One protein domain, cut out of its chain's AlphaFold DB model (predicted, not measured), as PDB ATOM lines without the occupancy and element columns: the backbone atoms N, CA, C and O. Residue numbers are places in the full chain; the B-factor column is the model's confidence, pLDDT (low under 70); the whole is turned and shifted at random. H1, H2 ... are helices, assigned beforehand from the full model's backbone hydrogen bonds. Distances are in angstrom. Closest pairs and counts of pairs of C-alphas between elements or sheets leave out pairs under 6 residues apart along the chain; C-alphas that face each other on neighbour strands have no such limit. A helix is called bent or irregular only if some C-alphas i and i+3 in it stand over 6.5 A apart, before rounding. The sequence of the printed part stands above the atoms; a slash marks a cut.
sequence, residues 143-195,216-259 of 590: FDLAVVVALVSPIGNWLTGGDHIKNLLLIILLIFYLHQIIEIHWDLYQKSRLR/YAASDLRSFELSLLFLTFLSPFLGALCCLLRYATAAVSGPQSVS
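Overview. This is residues 143 to 195 and 216 to 259 of the 590 residues of the protein "Predicted protein" of Laccaria bicolor (strain S238N-H82 / ATCC MYA-4686) (UniProt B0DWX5). A flat, open zigzag of helices has the long helix H2 in its middle, with H3 and then H4 running back along one side of it, end to end. On the other side H1 makes a narrow V with H2, joined at the tip, and residues 143 to 154 stick out free. The printed part has 97 residues with four named helices, H1, H2, H3 and H4 in chain order, and no named strand; the class is all helix. It is only just loose, close to extended, with a radius of gyration of the C-alphas of 18.5 A and spans of 59 by 37 by 15 A.

Arrangement. The longest helix, H2, residues 164 to 192, touches H3, residues 216 to 241, with 9 pairs of C-alphas within 8 A. H2 touches H3 with residues 181 to 192 alone, and the closest C-alphas of the two are those of His 185 and Thr 232, 6.8 A apart. The two run opposite ways at a shallow tilt of 13 degrees. H3 has a kink of 39 degrees near residue 235 and is only just irregular: C-alphas 233 and 236 are 6.7 A apart. H4, residues 244 to 253, and H3 meet only through their link, a tight one of 2 residues. H4 is close to H2 but not clearly touching, the closest C-alphas being those of Lys 166 and Val 252 at 7.8 A, and the two run opposite ways at a shallow tilt of 14 degrees. H1, residues 145 to 159, and H2 touch only at the corner by their tight link of 4 residues, and only just, with 3 pairs of C-alphas within 8 A; the closest C-alphas are those of Leu 159 and Ile 165, 5.0 A apart. H1 and H2 run opposite ways at a shallow tilt of 25 degrees. H1 is apart from H3 and from H4. In H4 every O i to N i+4 pair is within hydrogen-bond range; in H1 it is 9 of 11, in H2 24 of 25 and in H3 20 of 22.

Along the chain. H2 is 41.1 A from C-alpha 164 at (197.689, 100.580, 189.655) to C-alpha 192 at (163.918, 116.575, 206.720). H3 is 35.2 A long, H1 19.9 A and H4 13.1 A. H1 begins at C-alpha 145, (174.452, 99.094, 186.399), and H4 ends at C-alpha 253, (201.373, 100.799, 200.036).

Size, cuts and confidence. The two C-alphas farthest apart are those of Gly 161 and Tyr 216, 59.3 A. Residues 196 to 215 are not printed, and C-alphas 195 and 216 are 18.4 A apart across this cut, which lies in the link from H2 to H3. The mean pLDDT of the printed part is 70.3; 48 residues are under 70, among them 150 to 162 and 238 to 259.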
ATOM      1  N   PHE A 143     172.223 105.458 187.193       56.84
ATOM      2  CA  PHE A 143     173.527 105.201 186.627       56.84
ATOM      3  C   PHE A 143     173.495 103.721 186.281       56.84
ATOM      4  O   PHE A 143     173.517 102.874 187.175       56.84
ATOM      5  N   ASP A 144     173.293 103.441 184.996       57.66
ATOM      6  CA  ASP A 144     173.087 102.103 184.469       57.66
ATOM      7  C   ASP A 144     174.092 101.162 185.135       57.66
ATOM      8  O   ASP A 144     175.307 101.328 184.997       57.66
ATOM      9  N   LEU A 145     173.603 100.165 185.876       60.84
ATOM     10  CA  LEU A 145     174.452  99.094 186.399       60.84
ATOM     11  C   LEU A 145     175.281  98.495 185.247       60.84
ATOM     12  O   LEU A 145     176.416  98.073 185.444       60.84
ATOM     13  N   ALA A 146     174.740  98.555 184.025       60.47
ATOM     14  CA  ALA A 146     175.420  98.255 182.776       60.47
ATOM     15  C   ALA A 146     176.673  99.113 182.519       60.47
ATOM     16  O   ALA A 146     177.672  98.565 182.073       60.47
ATOM     17  N   VAL A 147     176.682 100.411 182.841       67.50
ATOM     18  CA  VAL A 147     177.868 101.285 182.747       67.50
ATOM     19  C   VAL A 147     178.909 100.900 183.795       67.50
ATOM     20  O   VAL A 147     180.095 100.831 183.480       67.50
ATOM     21  N   VAL A 148     178.485 100.573 185.020       75.00
ATOM     22  CA  VAL A 148     179.397 100.096 186.077       75.00
ATOM     23  C   VAL A 148     180.026  98.757 185.680       75.00
ATOM     24  O   VAL A 148     181.241  98.609 185.740       75.00
ATOM     25  N   VAL A 149     179.232  97.802 185.196       72.19
ATOM     26  CA  VAL A 149     179.715  96.489 184.738       72.19
ATOM     27  C   VAL A 149     180.577  96.614 183.473       72.19
ATOM     28  O   VAL A 149     181.598  95.936 183.363       72.19
ATOM     29  N   ALA A 150     180.229  97.517 182.551       68.06
ATOM     30  CA  ALA A 150     181.027  97.802 181.360       68.06
ATOM     31  C   ALA A 150     182.368  98.459 181.703       68.06
ATOM     32  O   ALA A 150     183.353  98.182 181.028       68.06
ATOM     33  N   LEU A 151     182.436  99.274 182.761       64.62
ATOM     34  CA  LEU A 151     183.684  99.857 183.254       64.62
ATOM     35  C   LEU A 151     184.535  98.841 184.015       64.62
ATOM     36  O   LEU A 151     185.753  98.882 183.888       64.62
ATOM     37  N   VAL A 152     183.924  97.892 184.731       69.62
ATOM     38  CA  VAL A 152     184.632  96.835 185.478       69.62
ATOM     39  C   VAL A 152     185.490  95.942 184.568       69.62
ATOM     40  O   VAL A 152     186.506  95.433 185.030       69.62
ATOM     41  N   SER A 153     185.158  95.788 183.278       50.34
ATOM     42  CA  SER A 153     185.906  94.922 182.345       50.34
ATOM     43  C   SER A 153     187.241  95.529 181.840       50.34
ATOM     44  O   SER A 153     188.285  94.898 182.034       50.34
ATOM     45  N   PRO A 154     187.296  96.770 181.307       55.72
ATOM     46  CA  PRO A 154     188.556  97.469 181.023       55.72
ATOM     47  C   PRO A 154     189.393  97.704 182.283       55.72
ATOM     48  O   PRO A 154     190.615  97.583 182.249       55.72
ATOM     49  N   ILE A 155     188.723  97.986 183.405       60.16
ATOM     50  CA  ILE A 155     189.337  98.149 184.723       60.16
ATOM     51  C   ILE A 155     189.981  96.833 185.177       60.16
ATOM     52  O   ILE A 155     191.147  96.833 185.552       60.16
ATOM     53  N   GLY A 156     189.281  95.703 185.051       60.75
ATOM     54  CA  GLY A 156     189.766  94.358 185.376       60.75
ATOM     55  C   GLY A 156     191.021  93.947 184.600       60.75
ATOM     56  O   GLY A 156     191.917  93.326 185.166       60.75
ATOM     57  N   ASN A 157     191.123  94.350 183.331       58.06
ATOM     58  CA  ASN A 157     192.293  94.081 182.491       58.06
ATOM     59  C   ASN A 157     193.489  95.000 182.812       58.06
ATOM     60  O   ASN A 157     194.640  94.642 182.580       58.06
ATOM     61  N   TRP A 158     193.223  96.181 183.376       60.16
ATOM     62  CA  TRP A 158     194.241  97.067 183.950       60.16
ATOM     63  C   TRP A 158     194.662  96.621 185.362       60.16
ATOM     64  O   TRP A 158     195.773  96.900 185.809       60.16
ATOM     65  N   LEU A 159     193.780  95.887 186.054       49.88
ATOM     66  CA  LEU A 159     193.973  95.391 187.413       49.88
ATOM     67  C   LEU A 159     195.071  94.309 187.494       49.88
ATOM     68  O   LEU A 159     195.800  94.241 188.478       49.88
ATOM     69  N   THR A 160     195.271  93.489 186.466       61.59
ATOM     70  CA  THR A 160     196.325  92.455 186.455       61.59
ATOM     71  C   THR A 160     197.757  93.020 186.441       61.59
ATOM     72  O   THR A 160     198.703  92.275 186.679       61.59
ATOM     73  N   GLY A 161     197.929  94.336 186.257       61.78
ATOM     74  CA  GLY A 161     199.201  95.062 186.357       61.78
ATOM     75  C   GLY A 161     199.505  95.632 187.750       61.78
ATOM     76  O   GLY A 161     199.774  96.823 187.862       61.78
ATOM     77  N   GLY A 162     199.422  94.800 188.799       67.38
ATOM     78  CA  GLY A 162     200.084  94.879 190.123       67.38
ATOM     79  C   GLY A 162     199.988  96.143 191.000       67.38
ATOM     80  O   GLY A 162     199.673  96.038 192.185       67.38
ATOM     81  N   ASP A 163     200.273  97.327 190.464       71.44
ATOM     82  CA  ASP A 163     200.530  98.540 191.252       71.44
ATOM     83  C   ASP A 163     199.424  99.596 191.089       71.44
ATOM     84  O   ASP A 163     199.016 100.266 192.040       71.44
ATOM     85  N   HIS A 164     198.807  99.665 189.908       71.38
ATOM     86  CA  HIS A 164     197.689 100.580 189.655       71.38
ATOM     87  C   HIS A 164     196.362 100.103 190.258       71.38
ATOM     88  O   HIS A 164     195.469 100.921 190.479       71.38
ATOM     89  N   ILE A 165     196.261  98.816 190.618       71.75
ATOM     90  CA  ILE A 165     195.124  98.223 191.344       71.75
ATOM     91  C   ILE A 165     194.796  99.006 192.606       71.75
ATOM     92  O   ILE A 165     193.634  99.278 192.897       71.75
ATOM     93  N   LYS A 166     195.839  99.373 193.352       66.88
ATOM     94  CA  LYS A 166     195.718  99.981 194.675       66.88
ATOM     95  C   LYS A 166     195.198 101.399 194.534       66.88
ATOM     96  O   LYS A 166     194.257 101.781 195.219       66.88
ATOM     97  N   ASN A 167     195.758 102.135 193.576       65.56
ATOM     98  CA  ASN A 167     195.349 103.497 193.263       65.56
ATOM     99  C   ASN A 167     193.925 103.538 192.711       65.56
ATOM    100  O   ASN A 167     193.140 104.388 193.116       65.56
ATOM    101  N   LEU A 168     193.558 102.596 191.846       71.94
ATOM    102  CA  LEU A 168     192.216 102.536 191.287       71.94
ATOM    103  C   LEU A 168     191.173 102.133 192.333       71.94
ATOM    104  O   LEU A 168     190.121 102.755 192.416       71.94
ATOM    105  N   LEU A 169     191.469 101.137 193.168       68.19
ATOM    106  CA  LEU A 169     190.585 100.719 194.255       68.19
ATOM    107  C   LEU A 169     190.426 101.851 195.279       68.19
ATOM    108  O   LEU A 169     189.320 102.081 195.760       68.19
ATOM    109  N   LEU A 170     191.487 102.619 195.540       69.50
ATOM    110  CA  LEU A 170     191.435 103.819 196.374       69.50
ATOM    111  C   LEU A 170     190.584 104.919 195.732       69.50
ATOM    112  O   LEU A 170     189.768 105.512 196.428       69.50
ATOM    113  N   ILE A 171     190.698 105.150 194.421       73.38
ATOM    114  CA  ILE A 171     189.845 106.098 193.686       73.38
ATOM    115  C   ILE A 171     188.379 105.644 193.715       73.38
ATOM    116  O   ILE A 171     187.504 106.461 193.979       73.38
ATOM    117  N   ILE A 172     188.090 104.357 193.518       73.94
ATOM    118  CA  ILE A 172     186.725 103.810 193.570       73.94
ATOM    119  C   ILE A 172     186.153 103.912 194.988       73.94
ATOM    120  O   ILE A 172     185.021 104.360 195.151       73.94
ATOM    121  N   LEU A 173     186.927 103.563 196.022       66.12
ATOM    122  CA  LEU A 173     186.533 103.751 197.422       66.12
ATOM    123  C   LEU A 173     186.316 105.225 197.751       66.12
ATOM    124  O   LEU A 173     185.374 105.541 198.464       66.12
ATOM    125  N   LEU A 174     187.152 106.122 197.227       73.31
ATOM    126  CA  LEU A 174     187.029 107.563 197.425       73.31
ATOM    127  C   LEU A 174     185.769 108.109 196.749       73.31
ATOM    128  O   LEU A 174     185.045 108.877 197.371       73.31
ATOM    129  N   ILE A 175     185.481 107.693 195.513       74.94
ATOM    130  CA  ILE A 175     184.258 108.065 194.793       74.94
ATOM    131  C   ILE A 175     183.036 107.514 195.528       74.94
ATOM    132  O   ILE A 175     182.097 108.262 195.777       74.94
ATOM    133  N   PHE A 176     183.059 106.243 195.938       74.19
ATOM    134  CA  PHE A 176     181.976 105.621 196.699       74.19
ATOM    135  C   PHE A 176     181.756 106.314 198.045       74.19
ATOM    136  O   PHE A 176     180.621 106.564 198.437       74.19
ATOM    137  N   TYR A 177     182.836 106.671 198.735       74.56
ATOM    138  CA  TYR A 177     182.798 107.397 199.997       74.56
ATOM    139  C   TYR A 177     182.240 108.811 199.826       74.56
ATOM    140  O   TYR A 177     181.350 109.221 200.568       74.56
ATOM    141  N   LEU A 178     182.715 109.542 198.816       75.12
ATOM    142  CA  LEU A 178     182.246 110.889 198.509       75.12
ATOM    143  C   LEU A 178     180.765 110.877 198.116       75.12
ATOM    144  O   LEU A 178     179.994 111.718 198.576       75.12
ATOM    145  N   HIS A 179     180.362 109.881 197.330       77.38
ATOM    146  CA  HIS A 179     178.977 109.623 196.970       77.38
ATOM    147  C   HIS A 179     178.131 109.333 198.214       77.38
ATOM    148  O   HIS A 179     177.175 110.055 198.458       77.38
ATOM    149  N   GLN A 180     178.530 108.393 199.077       73.06
ATOM    150  CA  GLN A 180     177.804 108.079 200.316       73.06
ATOM    151  C   GLN A 180     177.638 109.296 201.237       73.06
ATOM    152  O   GLN A 180     176.566 109.488 201.808       73.06
ATOM    153  N   ILE A 181     178.669 110.134 201.368       74.38
ATOM    154  CA  ILE A 181     178.617 111.323 202.229       74.38
ATOM    155  C   ILE A 181     177.653 112.363 201.698       74.38
ATOM    156  O   ILE A 181     176.861 112.916 202.461       74.38
ATOM    157  N   ILE A 182     177.765 112.680 200.412       75.56
ATOM    158  CA  ILE A 182     176.981 113.764 199.837       75.56
ATOM    159  C   ILE A 182     175.539 113.298 199.714       75.56
ATOM    160  O   ILE A 182     174.630 114.003 200.126       75.56
ATOM    161  N   GLU A 183     175.322 112.090 199.223       79.56
ATOM    162  CA  GLU A 183     174.011 111.586 198.852       79.56
ATOM    163  C   GLU A 183     173.105 111.277 200.023       79.56
ATOM    164  O   GLU A 183     171.970 111.744 200.069       79.56
ATOM    165  N   ILE A 184     173.605 110.498 200.983       77.62
ATOM    166  CA  ILE A 184     172.779 110.014 202.084       77.62
ATOM    167  C   ILE A 184     172.375 111.202 202.949       77.62
ATOM    168  O   ILE A 184     171.215 111.305 203.344       77.62
ATOM    169  N   HIS A 185     173.299 112.130 203.211       74.25
ATOM    170  CA  HIS A 185     172.994 113.339 203.971       74.25
ATOM    171  C   HIS A 185     172.150 114.328 203.175       74.25
ATOM    172  O   HIS A 185     171.253 114.934 203.754       74.25
ATOM    173  N   TRP A 186     172.370 114.463 201.865       77.62
ATOM    174  CA  TRP A 186     171.544 115.321 201.019       77.62
ATOM    175  C   TRP A 186     170.106 114.821 200.923       77.62
ATOM    176  O   TRP A 186     169.185 115.614 201.085       77.62
ATOM    177  N   ASP A 187     169.890 113.522 200.736       79.75
ATOM    178  CA  ASP A 187     168.553 112.931 200.663       79.75
ATOM    179  C   ASP A 187     167.844 112.984 202.026       79.75
ATOM    180  O   ASP A 187     166.670 113.347 202.106       79.75
ATOM    181  N   LEU A 188     168.564 112.741 203.132       75.69
ATOM    182  CA  LEU A 188     168.021 112.966 204.477       75.69
ATOM    183  C   LEU A 188     167.695 114.437 204.731       75.69
ATOM    184  O   LEU A 188     166.667 114.720 205.340       75.69
ATOM    185  N   TYR A 189     168.518 115.363 204.245       79.06
ATOM    186  CA  TYR A 189     168.263 116.798 204.347       79.06
ATOM    187  C   TYR A 189     167.060 117.226 203.495       79.06
ATOM    188  O   TYR A 189     166.224 118.013 203.935       79.06
ATOM    189  N   GLN A 190     166.910 116.676 202.289       78.56
ATOM    190  CA  GLN A 190     165.742 116.928 201.447       78.56
ATOM    191  C   GLN A 190     164.459 116.360 202.062       78.56
ATOM    192  O   GLN A 190     163.406 116.989 201.961       78.56
ATOM    193  N   LYS A 191     164.542 115.203 202.729       75.94
ATOM    194  CA  LYS A 191     163.419 114.586 203.451       75.94
ATOM    195  C   LYS A 191     163.093 115.304 204.762       75.94
ATOM    196  O   LYS A 191     161.919 115.379 205.118       75.94
ATOM    197  N   SER A 192     164.096 115.834 205.465       71.50
ATOM    198  CA  SER A 192     163.918 116.575 206.720       71.50
ATOM    199  C   SER A 192     163.472 118.014 206.498       71.50
ATOM    200  O   SER A 192     162.796 118.579 207.359       71.50
ATOM    201  N   ARG A 193     163.760 118.600 205.326       77.19
ATOM    202  CA  ARG A 193     163.102 119.825 204.882       77.19
ATOM    203  C   ARG A 193     161.617 119.548 204.742       77.19
ATOM    204  O   ARG A 193     161.140 119.099 203.703       77.19
ATOM    205  N   LEU A 194     160.895 119.861 205.817       62.53
ATOM    206  CA  LEU A 194     159.447 119.900 205.870       62.53
ATOM    207  C   LEU A 194     158.986 120.588 204.585       62.53
ATOM    208  O   LEU A 194     159.259 121.779 204.399       62.53
ATOM    209  N   ARG A 195     158.366 119.834 203.666       68.12
ATOM    210  CA  ARG A 195     157.756 120.408 202.466       68.12
ATOM    211  C   ARG A 195     156.820 121.479 202.984       68.12
ATOM    212  O   ARG A 195     155.789 121.150 203.570       68.12
ATOM    213  N   TYR A 216     156.570 120.393 220.646       89.38
ATOM    214  CA  TYR A 216     157.459 119.255 220.867       89.38
ATOM    215  C   TYR A 216     157.979 118.678 219.541       89.38
ATOM    216  O   TYR A 216     159.191 118.613 219.332       89.38
ATOM    217  N   ALA A 217     157.079 118.390 218.594       85.00
ATOM    218  CA  ALA A 217     157.451 117.868 217.277       85.00
ATOM    219  C   ALA A 217     158.380 118.820 216.497       85.00
ATOM    220  O   ALA A 217     159.301 118.373 215.817       85.00
ATOM    221  N   ALA A 218     158.182 120.139 216.617       83.56
ATOM    222  CA  ALA A 218     159.042 121.127 215.967       83.56
ATOM    223  C   ALA A 218     160.461 121.176 216.565       83.56
ATOM    224  O   ALA A 218     161.433 121.376 215.833       83.56
ATOM    225  N   SER A 219     160.591 120.998 217.883       89.88
ATOM    226  CA  SER A 219     161.895 120.979 218.554       89.88
ATOM    227  C   SER A 219     162.714 119.736 218.203       89.88
ATOM    228  O   SER A 219     163.915 119.845 217.952       89.88
ATOM    229  N   ASP A 220     162.051 118.586 218.083       86.38
ATOM    230  CA  ASP A 220     162.701 117.318 217.756       86.38
ATOM    231  C   ASP A 220     163.224 117.331 216.309       86.38
ATOM    232  O   ASP A 220     164.370 116.976 216.032       86.38
ATOM    233  N   LEU A 221     162.444 117.903 215.383       86.38
ATOM    234  CA  LEU A 221     162.857 118.076 213.988       86.38
ATOM    235  C   LEU A 221     164.106 118.966 213.847       86.38
ATOM    236  O   LEU A 221     164.998 118.657 213.058       86.38
ATOM    237  N   ARG A 222     164.204 120.036 214.652       86.06
ATOM    238  CA  ARG A 222     165.401 120.896 214.714       86.06
ATOM    239  C   ARG A 222     166.624 120.157 215.248       86.06
ATOM    240  O   ARG A 222     167.730 120.401 214.772       86.06
ATOM    241  N   SER A 223     166.437 119.269 216.221       88.56
ATOM    242  CA  SER A 223     167.521 118.446 216.761       88.56
ATOM    243  C   SER A 223     168.100 117.521 215.687       88.56
ATOM    244  O   SER A 223     169.320 117.462 215.510       88.56
ATOM    245  N   PHE A 224     167.241 116.872 214.894       85.19
ATOM    246  CA  PHE A 224     167.680 116.044 213.766       85.19
ATOM    247  C   PHE A 224     168.346 116.859 212.656       85.19
ATOM    248  O   PHE A 224     169.368 116.429 212.121       85.19
ATOM    249  N   GLU A 225     167.823 118.045 212.335       86.19
ATOM    250  CA  GLU A 225     168.431 118.952 211.356       86.19
ATOM    251  C   GLU A 225     169.854 119.353 211.770       86.19
ATOM    252  O   GLU A 225     170.788 119.229 210.976       86.19
ATOM    253  N   LEU A 226     170.044 119.755 213.031       87.12
ATOM    254  CA  LEU A 226     171.356 120.113 213.572       87.12
ATOM    255  C   LEU A 226     172.294 118.910 213.663       87.12
ATOM    256  O   LEU A 226     173.476 119.046 213.363       87.12
ATOM    257  N   SER A 227     171.782 117.736 214.028       83.56
ATOM    258  CA  SER A 227     172.577 116.507 214.096       83.56
ATOM    259  C   SER A 227     173.072 116.081 212.715       83.56
ATOM    260  O   SER A 227     174.228 115.693 212.572       83.56
ATOM    261  N   LEU A 228     172.235 116.207 211.681       79.31
ATOM    262  CA  LEU A 228     172.622 115.933 210.296       79.31
ATOM    263  C   LEU A 228     173.615 116.969 209.779       79.31
ATOM    264  O   LEU A 228     174.619 116.589 209.186       79.31
ATOM    265  N   LEU A 229     173.398 118.257 210.048       82.38
ATOM    266  CA  LEU A 229     174.364 119.312 209.727       82.38
ATOM    267  C   LEU A 229     175.712 119.065 210.405       82.38
ATOM    268  O   LEU A 229     176.756 119.158 209.760       82.38
ATOM    269  N   PHE A 230     175.689 118.691 211.683       85.69
ATOM    270  CA  PHE A 230     176.883 118.341 212.433       85.69
ATOM    271  C   PHE A 230     177.566 117.115 211.834       85.69
ATOM    272  O   PHE A 230     178.768 117.161 211.623       85.69
ATOM    273  N   LEU A 231     176.826 116.063 211.478       76.31
ATOM    274  CA  LEU A 231     177.381 114.871 210.836       76.31
ATOM    275  C   LEU A 231     177.957 115.179 209.448       76.31
ATOM    276  O   LEU A 231     179.006 114.653 209.102       76.31
ATOM    277  N   THR A 232     177.345 116.092 208.693       76.25
ATOM    278  CA  THR A 232     177.860 116.562 207.397       76.25
ATOM    279  C   THR A 232     179.158 117.351 207.576       76.25
ATOM    280  O   THR A 232     180.088 117.204 206.787       76.25
ATOM    281  N   PHE A 233     179.258 118.147 208.645       81.81
ATOM    282  CA  PHE A 233     180.481 118.856 209.014       81.81
ATOM    283  C   PHE A 233     181.559 117.908 209.552       81.81
ATOM    284  O   PHE A 233     182.727 118.072 209.222       81.81
ATOM    285  N   LEU A 234     181.178 116.905 210.349       79.44
ATOM    286  CA  LEU A 234     182.082 115.926 210.954       79.44
ATOM    287  C   LEU A 234     182.539 114.869 209.956       79.44
ATOM    288  O   LEU A 234     183.608 114.315 210.135       79.44
ATOM    289  N   SER A 235     181.760 114.601 208.914       74.56
ATOM    290  CA  SER A 235     182.031 113.622 207.865       74.56
ATOM    291  C   SER A 235     183.416 113.769 207.210       74.56
ATOM    292  O   SER A 235     184.165 112.794 207.229       74.56
ATOM    293  N   PRO A 236     183.859 114.951 206.733       68.19
ATOM    294  CA  PRO A 236     185.219 115.119 206.212       68.19
ATOM    295  C   PRO A 236     186.298 114.926 207.288       68.19
ATOM    296  O   PRO A 236     187.378 114.415 206.990       68.19
ATOM    297  N   PHE A 237     186.010 115.254 208.554       73.44
ATOM    298  CA  PHE A 237     186.918 114.949 209.662       73.44
ATOM    299  C   PHE A 237     186.934 113.465 209.980       73.44
ATOM    300  O   PHE A 237     188.000 112.939 210.232       73.44
ATOM    301  N   LEU A 238     185.798 112.775 209.917       68.06
ATOM    302  CA  LEU A 238     185.688 111.329 210.008       68.06
ATOM    303  C   LEU A 238     186.341 110.665 208.804       68.06
ATOM    304  O   LEU A 238     186.812 109.564 208.972       68.06
ATOM    305  N   GLY A 239     186.460 111.303 207.641       66.19
ATOM    306  CA  GLY A 239     187.272 110.827 206.518       66.19
ATOM    307  C   GLY A 239     188.764 110.978 206.778       66.19
ATOM    308  O   GLY A 239     189.534 110.050 206.548       66.19
ATOM    309  N   ALA A 240     189.166 112.110 207.357       64.00
ATOM    310  CA  ALA A 240     190.536 112.341 207.808       64.00
ATOM    311  C   ALA A 240     190.927 111.467 209.024       64.00
ATOM    312  O   ALA A 240     192.083 111.071 209.160       64.00
ATOM    313  N   LEU A 241     189.966 111.161 209.901       61.31
ATOM    314  CA  LEU A 241     190.089 110.389 211.147       61.31
ATOM    315  C   LEU A 241     189.813 108.899 210.919       61.31
ATOM    316  O   LEU A 241     190.428 108.057 211.563       61.31
ATOM    317  N   CYS A 242     189.103 108.564 209.842       57.44
ATOM    318  CA  CYS A 242     189.270 107.350 209.047       57.44
ATOM    319  C   CYS A 242     190.619 107.405 208.300       57.44
ATOM    320  O   CYS A 242     190.782 106.912 207.192       57.44
ATOM    321  N   CYS A 243     191.651 107.850 209.022       56.28
ATOM    322  CA  CYS A 243     192.968 107.251 209.134       56.28
ATOM    323  C   CYS A 243     192.989 105.712 209.080       56.28
ATOM    324  O   CYS A 243     194.074 105.156 209.049       56.28
ATOM    325  N   LEU A 244     191.857 105.008 209.024       55.12
ATOM    326  CA  LEU A 244     191.763 103.633 208.552       55.12
ATOM    327  C   LEU A 244     192.116 103.521 207.062       55.12
ATOM    328  O   LEU A 244     192.681 102.515 206.671       55.12
ATOM    329  N   LEU A 245     191.915 104.570 206.254       57.09
ATOM    330  CA  LEU A 245     192.512 104.699 204.927       57.09
ATOM    331  C   LEU A 245     194.016 104.936 205.022       57.09
ATOM    332  O   LEU A 245     194.736 104.376 204.213       57.09
ATOM    333  N   ARG A 246     194.517 105.693 206.013       65.31
ATOM    334  CA  ARG A 246     195.966 105.776 206.304       65.31
ATOM    335  C   ARG A 246     196.538 104.458 206.796       65.31
ATOM    336  O   ARG A 246     197.667 104.144 206.470       65.31
ATOM    337  N   TYR A 247     195.774 103.699 207.565       65.44
ATOM    338  CA  TYR A 247     196.168 102.409 208.100       65.44
ATOM    339  C   TYR A 247     196.122 101.349 207.001       65.44
ATOM    340  O   TYR A 247     197.056 100.575 206.861       65.44
ATOM    341  N   ALA A 248     195.095 101.375 206.151       62.88
ATOM    342  CA  ALA A 248     194.971 100.530 204.973       62.88
ATOM    343  C   ALA A 248     196.010 100.902 203.907       62.88
ATOM    344  O   ALA A 248     196.634 100.014 203.350       62.88
ATOM    345  N   THR A 249     196.277 102.187 203.656       61.19
ATOM    346  CA  THR A 249     197.359 102.607 202.744       61.19
ATOM    347  C   THR A 249     198.738 102.355 203.335       61.19
ATOM    348  O   THR A 249     199.608 101.926 202.591       61.19
ATOM    349  N   ALA A 250     198.950 102.506 204.644       66.44
ATOM    350  CA  ALA A 250     200.200 102.105 205.290       66.44
ATOM    351  C   ALA A 250     200.407 100.584 205.221       66.44
ATOM    352  O   ALA A 250     201.513 100.137 204.933       66.44
ATOM    353  N   ALA A 251     199.343  99.797 205.410       64.44
ATOM    354  CA  ALA A 251     199.384  98.340 205.317       64.44
ATOM    355  C   ALA A 251     199.544  97.833 203.872       64.44
ATOM    356  O   ALA A 251     200.140  96.782 203.663       64.44
ATOM    357  N   VAL A 252     199.027  98.558 202.872       61.44
ATOM    358  CA  VAL A 252     198.981  98.100 201.468       61.44
ATOM    359  C   VAL A 252     200.049  98.753 200.578       61.44
ATOM    360  O   VAL A 252     200.478  98.147 199.595       61.44
ATOM    361  N   SER A 253     200.492  99.973 200.891       59.31
ATOM    362  CA  SER A 253     201.373 100.799 200.036       59.31
ATOM    363  C   SER A 253     202.719 101.146 200.680       59.31
ATOM    364  O   SER A 253     203.530 101.835 200.061       59.31
ATOM    365  N   GLY A 254     202.979 100.668 201.901       65.06
ATOM    366  CA  GLY A 254     204.223 100.919 202.623       65.06
ATOM    367  C   GLY A 254     204.379 102.374 203.105       65.06
ATOM    368  O   GLY A 254     203.720 103.290 202.612       65.06
ATOM    369  N   PRO A 255     205.264 102.626 204.084       63.16
ATOM    370  CA  PRO A 255     205.356 103.900 204.807       63.16
ATOM    371  C   PRO A 255     205.854 105.111 203.988       63.16
ATOM    372  O   PRO A 255     205.925 106.208 204.533       63.16
ATOM    373  N   GLN A 256     206.196 104.941 202.705       61.25
ATOM    374  CA  GLN A 256     206.877 105.958 201.886       61.25
ATOM    375  C   GLN A 256     206.035 106.530 200.727       61.25
ATOM    376  O   GLN A 256     206.451 107.499 200.101       61.25
ATOM    377  N   SER A 257     204.863 105.970 200.410       54.38
ATOM    378  CA  SER A 257     204.148 106.302 199.159       54.38
ATOM    379  C   SER A 257     203.127 107.440 199.271       54.38
ATOM    380  O   SER A 257     202.754 108.037 198.260       54.38
ATOM    381  N   VAL A 258     202.697 107.811 200.479       53.22
ATOM    382  CA  VAL A 258     201.763 108.932 200.665       53.22
ATOM    383  C   VAL A 258     202.562 110.201 200.936       53.22
ATOM    384  O   VAL A 258     202.856 110.541 202.084       53.22
ATOM    385  N   SER A 259     202.949 110.893 199.863       55.31
ATOM    386  CA  SER A 259     203.698 112.142 199.969       55.31
ATOM    387  C   SER A 259     202.900 113.174 200.773       55.31
ATOM    388  O   SER A 259     201.686 113.327 200.627       55.31
TER     389      SER A 259